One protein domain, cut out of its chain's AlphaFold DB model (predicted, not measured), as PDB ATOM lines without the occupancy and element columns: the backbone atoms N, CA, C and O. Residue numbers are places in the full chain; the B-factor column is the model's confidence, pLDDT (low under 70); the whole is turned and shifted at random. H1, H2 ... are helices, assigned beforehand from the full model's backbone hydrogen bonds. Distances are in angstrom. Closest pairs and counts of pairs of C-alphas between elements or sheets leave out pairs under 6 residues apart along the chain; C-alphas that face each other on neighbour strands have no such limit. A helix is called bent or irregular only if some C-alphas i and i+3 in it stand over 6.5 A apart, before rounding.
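AT A GLANCE: This is residues 62 to 73 and 105 to 135 of the 135 residues of an uncharacterized protein of Rhinocladiella mackenziei CBS 650.93 (UniProt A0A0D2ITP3). Picture an open, flat L: H2 and then H3 follow each other along the long arm, and H1 makes the short arm, its first residues near H3 and the rest sticking out. The contacts are few, and no helix touches another. The printed part has 43 residues with three named helices, H1, H2 and H3 along the chain, and no named strand; the class is all helix. It is only just extended, close to loose, with a radius of gyration of the C-alphas of 14.0 A and spans of 43 by 26 by 14 A.

IN THESE COORDINATES: Find C-alpha 63 at (144.785, 150.102, 165.154); from there H1, residues 63 to 73, runs 15.1 A. After the cut, look for H2, residues 109 to 121, which begins with C-alpha 109 at (166.421, 151.478, 178.035) and runs 18.1 A. H3, residues 124 to 130, runs 9.9 A to C-alpha 130 at (141.185, 140.795, 168.306); it is neither bent nor irregular, but only just: C-alphas 125 and 128 are 6.1 A apart.

HOW THE PARTS SIT: Look first at H1 and H3, close but not clearly touching: their closest C-alphas, of Leu 63 and Asp 129, are 7.5 A apart. Their lines are about perpendicular, at 77 degrees. H2 and H3 are also close but not clearly touching, with the closest C-alphas, of Val 120 and Ile 126, 7.4 A apart. They run the same way at a steep tilt of 59 degrees. H1 and H2 are apart. In H1 and H2 every O i to N i+4 pair is within hydrogen-bond range; in H3 it is 1 of 3, beside 3 of 4 O i to N i+3 pairs.

THE WHOLE: The C-alphas of Ser 105 and Phe 135, the two farthest apart, are 44.9 A from each other. Residues 74 to 104 are not printed, and C-alphas 73 and 105 stand 34.4 A apart across the cut. The link from H2 to H3 is tight. Residues 66 to 73 and 105 to 124 stand free. Mean pLDDT of the printed part is 77.4, and you will find it under 70 at residues 124 to 135.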
ATOM      1  N   SER A  62     140.831 149.254 162.428       79.25
ATOM      2  CA  SER A  62     141.575 148.742 163.582       79.25
ATOM      3  C   SER A  62     142.897 149.500 163.743       79.25
ATOM      4  O   SER A  62     143.412 150.104 162.790       79.25
ATOM      5  N   LEU A  63     143.479 149.478 164.943       77.50
ATOM      6  CA  LEU A  63     144.785 150.102 165.154       77.50
ATOM      7  C   LEU A  63     145.854 149.391 164.318       77.50
ATOM      8  O   LEU A  63     146.719 150.048 163.739       77.50
ATOM      9  N   ALA A  64     145.782 148.062 164.239       77.62
ATOM     10  CA  ALA A  64     146.714 147.260 163.457       77.62
ATOM     11  C   ALA A  64     146.659 147.615 161.961       77.62
ATOM     12  O   ALA A  64     147.700 147.899 161.372       77.62
ATOM     13  N   GLU A  65     145.462 147.680 161.364       81.00
ATOM     14  CA  GLU A  65     145.287 148.086 159.960       81.00
ATOM     15  C   GLU A  65     145.783 149.510 159.714       81.00
ATOM     16  O   GLU A  65     146.434 149.775 158.706       81.00
ATOM     17  N   PHE A  66     145.504 150.435 160.638       82.12
ATOM     18  CA  PHE A  66     145.984 151.809 160.524       82.12
ATOM     19  C   PHE A  66     147.516 151.876 160.537       82.12
ATOM     20  O   PHE A  66     148.115 152.523 159.677       82.12
ATOM     21  N   LEU A  67     148.161 151.192 161.488       84.12
ATOM     22  CA  LEU A  67     149.618 151.170 161.595       84.12
ATOM     23  C   LEU A  67     150.269 150.494 160.384       84.12
ATOM     24  O   LEU A  67     151.286 150.996 159.905       84.12
ATOM     25  N   ASP A  68     149.697 149.406 159.868       84.56
ATOM     26  CA  ASP A  68     150.173 148.757 158.643       84.56
ATOM     27  C   ASP A  68     150.045 149.693 157.432       84.56
ATOM     28  O   ASP A  68     151.022 149.940 156.725       84.56
ATOM     29  N   ALA A  69     148.893 150.348 157.261       84.50
ATOM     30  CA  ALA A  69     148.687 151.328 156.197       84.50
ATOM     31  C   ALA A  69     149.669 152.510 156.295       84.50
ATOM     32  O   ALA A  69     150.183 152.974 155.274       84.50
ATOM     33  N   CYS A  70     149.987 152.982 157.504       83.75
ATOM     34  CA  CYS A  70     151.045 153.969 157.712       83.75
ATOM     35  C   CYS A  70     152.408 153.438 157.244       83.75
ATOM     36  O   CYS A  70     153.128 154.155 156.549       83.75
ATOM     37  N   HIS A  71     152.757 152.193 157.579       84.12
ATOM     38  CA  HIS A  71     154.015 151.575 157.153       84.12
ATOM     39  C   HIS A  71     154.090 151.326 155.644       84.12
ATOM     40  O   HIS A  71     155.168 151.431 155.069       84.12
ATOM     41  N   VAL A  72     152.977 151.016 154.982       86.00
ATOM     42  CA  VAL A  72     152.960 150.731 153.541       86.00
ATOM     43  C   VAL A  72     152.870 152.013 152.711       86.00
ATOM     44  O   VAL A  72     153.551 152.144 151.694       86.00
ATOM     45  N   HIS A  73     152.026 152.963 153.119       84.75
ATOM     46  CA  HIS A  73     151.659 154.111 152.284       84.75
ATOM     47  C   HIS A  73     152.288 155.434 152.718       84.75
ATOM     48  O   HIS A  73     152.482 156.313 151.879       84.75
ATOM     49  N   SER A 105     174.750 157.030 178.868       86.00
ATOM     50  CA  SER A 105     174.105 155.873 178.250       86.00
ATOM     51  C   SER A 105     172.881 155.461 179.063       86.00
ATOM     52  O   SER A 105     172.971 155.275 180.278       86.00
ATOM     53  N   TRP A 106     171.746 155.292 178.390       90.38
ATOM     54  CA  TRP A 106     170.532 154.795 179.016       90.38
ATOM     55  C   TRP A 106     170.570 153.260 179.049       90.38
ATOM     56  O   TRP A 106     170.030 152.581 178.180       90.38
ATOM     57  N   MET A 107     171.286 152.717 180.035       93.31
ATOM     58  CA  MET A 107     171.665 151.296 180.084       93.31
ATOM     59  C   MET A 107     170.471 150.342 180.230       93.31
ATOM     60  O   MET A 107     170.500 149.232 179.708       93.31
ATOM     61  N   ASP A 108     169.420 150.772 180.917       92.75
ATOM     62  CA  ASP A 108     168.186 150.021 181.143       92.75
ATOM     63  C   ASP A 108     167.106 150.307 180.088       92.75
ATOM     64  O   ASP A 108     166.024 149.725 180.152       92.75
ATOM     65  N   PHE A 109     167.388 151.150 179.085       90.62
ATOM     66  CA  PHE A 109     166.421 151.478 178.035       90.62
ATOM     67  C   PHE A 109     165.863 150.245 177.316       90.62
ATOM     68  O   PHE A 109     164.641 150.171 177.205       90.62
ATOM     69  N   PRO A 110     166.670 149.255 176.871       90.56
ATOM     70  CA  PRO A 110     166.121 148.094 176.173       90.56
ATOM     71  C   PRO A 110     165.152 147.298 177.052       90.56
ATOM     72  O   PRO A 110     164.051 146.979 176.619       90.56
ATOM     73  N   ALA A 111     165.525 147.051 178.311       92.56
ATOM     74  CA  ALA A 111     164.689 146.313 179.256       92.56
ATOM     75  C   ALA A 111     163.394 147.071 179.591       92.56
ATOM     76  O   ALA A 111     162.314 146.480 179.623       92.56
ATOM     77  N   ASN A 112     163.483 148.391 179.791       92.44
ATOM     78  CA  ASN A 112     162.315 149.238 180.020       92.44
ATOM     79  C   ASN A 112     161.406 149.291 178.790       92.44
ATOM     80  O   ASN A 112     160.188 149.263 178.938       92.44
ATOM     81  N   GLN A 113     161.977 149.346 177.586       92.81
ATOM     82  CA  GLN A 113     161.214 149.369 176.345       92.81
ATOM     83  C   GLN A 113     160.432 148.065 176.160       92.81
ATOM     84  O   GLN A 113     159.237 148.132 175.894       92.81
ATOM     85  N   THR A 114     161.061 146.903 176.367       92.81
ATOM     86  CA  THR A 114     160.368 145.604 176.318       92.81
ATOM     87  C   THR A 114     159.223 145.552 177.323       92.81
ATOM     88  O   THR A 114     158.090 145.299 176.936       92.81
ATOM     89  N   ARG A 115     159.479 145.916 178.585       93.81
ATOM     90  CA  ARG A 115     158.444 145.930 179.627       93.81
ATOM     91  C   ARG A 115     157.276 146.858 179.288       93.81
ATOM     92  O   ARG A 115     156.128 146.538 179.578       93.81
ATOM     93  N   MET A 116     157.557 148.027 178.713       90.88
ATOM     94  CA  MET A 116     156.507 148.947 178.275       90.88
ATOM     95  C   MET A 116     155.681 148.357 177.134       90.88
ATOM     96  O   MET A 116     154.466 148.530 177.128       90.88
ATOM     97  N   TRP A 117     156.314 147.649 176.198       88.25
ATOM     98  CA  TRP A 117     155.602 146.948 175.135       88.25
ATOM     99  C   TRP A 117     154.727 145.818 175.668       88.25
ATOM    100  O   TRP A 117     153.585 145.729 175.232       88.25
ATOM    101  N   ASP A 118     155.198 145.038 176.642       89.00
ATOM    102  CA  ASP A 118     154.388 143.993 177.280       89.00
ATOM    103  C   ASP A 118     153.113 144.595 177.898       89.00
ATOM    104  O   ASP A 118     152.011 144.145 177.607       89.00
ATOM    105  N   ILE A 119     153.242 145.703 178.642       90.12
ATOM    106  CA  ILE A 119     152.099 146.425 179.235       90.12
ATOM    107  C   ILE A 119     151.121 146.926 178.162       90.12
ATOM    108  O   ILE A 119     149.907 146.868 178.351       90.12
ATOM    109  N   VAL A 120     151.632 147.453 177.045       85.00
ATOM    110  CA  VAL A 120     150.788 147.935 175.941       85.00
ATOM    111  C   VAL A 120     150.056 146.770 175.275       85.00
ATOM    112  O   VAL A 120     148.862 146.889 175.006       85.00
ATOM    113  N   MET A 121     150.736 145.645 175.049       81.00
ATOM    114  CA  MET A 121     150.154 144.459 174.411       81.00
ATOM    115  C   MET A 121     149.142 143.737 175.306       81.00
ATOM    116  O   MET A 121     148.159 143.209 174.797       81.00
ATOM    117  N   GLU A 122     149.343 143.749 176.623       83.19
ATOM    118  CA  GLU A 122     148.406 143.196 177.612       83.19
ATOM    119  C   GLU A 122     147.181 144.093 177.861       83.19
ATOM    120  O   GLU A 122     146.229 143.670 178.515       83.19
ATOM    121  N   SER A 123     147.187 145.335 177.371       79.38
ATOM    122  CA  SER A 123     146.085 146.268 177.596       79.38
ATOM    123  C   SER A 123     144.882 146.005 176.683       79.38
ATOM    124  O   SER A 123     145.002 145.541 175.543       79.38
ATOM    125  N   ASP A 124     143.696 146.392 177.158       68.50
ATOM    126  CA  ASP A 124     142.445 146.286 176.393       68.50
ATOM    127  C   ASP A 124     142.467 147.108 175.094       68.50
ATOM    128  O   ASP A 124     141.718 146.818 174.166       68.50
ATOM    129  N   PHE A 125     143.383 148.079 174.994       67.62
ATOM    130  CA  PHE A 125     143.629 148.877 173.794       67.62
ATOM    131  C   PHE A 125     144.003 148.024 172.573       67.62
ATOM    132  O   PHE A 125     143.628 148.369 171.456       67.62
ATOM    133  N   ILE A 126     144.720 146.914 172.781       66.12
ATOM    134  CA  ILE A 126     145.046 145.943 171.724       66.12
ATOM    135  C   ILE A 126     144.011 144.804 171.699       66.12
ATOM    136  O   ILE A 126     143.679 144.283 170.633       66.12
ATOM    137  N   SER A 127     143.463 144.425 172.858       59.25
ATOM    138  CA  SER A 127     142.559 143.270 172.982       59.25
ATOM    139  C   SER A 127     141.144 143.506 172.426       59.25
ATOM    140  O   SER A 127     140.511 142.556 171.959       59.25
ATOM    141  N   GLU A 128     140.644 144.749 172.395       56.06
ATOM    142  CA  GLU A 128     139.361 145.075 171.745       56.06
ATOM    143  C   GLU A 128     139.370 144.757 170.236       56.06
ATOM    144  O   GLU A 128     138.335 144.382 169.679       56.06
ATOM    145  N   ASP A 129     140.538 144.818 169.589       52.09
ATOM    146  CA  ASP A 129     140.702 144.628 168.140       52.09
ATOM    147  C   ASP A 129     140.634 143.146 167.713       52.09
ATOM    148  O   ASP A 129     140.086 142.799 166.663       52.09
ATOM    149  N   MET A 130     141.118 142.243 168.573       48.44
ATOM    150  CA  MET A 130     141.185 140.795 168.306       48.44
ATOM    151  C   MET A 130     139.854 140.070 168.554       48.44
ATOM    152  O   MET A 130     139.644 138.968 168.058       48.44
ATOM    153  N   SER A 131     138.927 140.671 169.309       49.00
ATOM    154  CA  SER A 131     137.593 140.093 169.554       49.00
ATOM    155  C   SER A 131     136.575 140.396 168.442       49.00
ATOM    156  O   SER A 131     135.531 139.748 168.356       49.00
ATOM    157  N   ARG A 132     136.871 141.374 167.573       48.59
ATOM    158  CA  ARG A 132     136.051 141.738 166.403       48.59
ATOM    159  C   ARG A 132     136.476 141.035 165.119       48.59
ATOM    160  O   ARG A 132     135.664 140.908 164.203       48.59
ATOM    161  N   THR A 133     137.714 140.562 165.058       44.28
ATOM    162  CA  THR A 133     138.236 139.732 163.971       44.28
ATOM    163  C   THR A 133     138.004 138.261 164.308       44.28
ATOM    164  O   THR A 133     138.902 137.527 164.705       44.28
ATOM    165  N   GLY A 134     136.749 137.826 164.175       42.75
ATOM    166  CA  GLY A 134     136.407 136.407 164.197       42.75
ATOM    167  C   GLY A 134     137.047 135.692 163.008       42.75
ATOM    168  O   GLY A 134     136.589 135.854 161.876       42.75
ATOM    169  N   PHE A 135     138.102 134.928 163.281       40.66
ATOM    170  CA  PHE A 135     138.379 133.701 162.539       40.66
ATOM    171  C   PHE A 135     137.405 132.605 162.978       40.66
ATOM    172  O   PHE A 135     137.088 132.548 164.190       40.66
TER     173      PHE A 135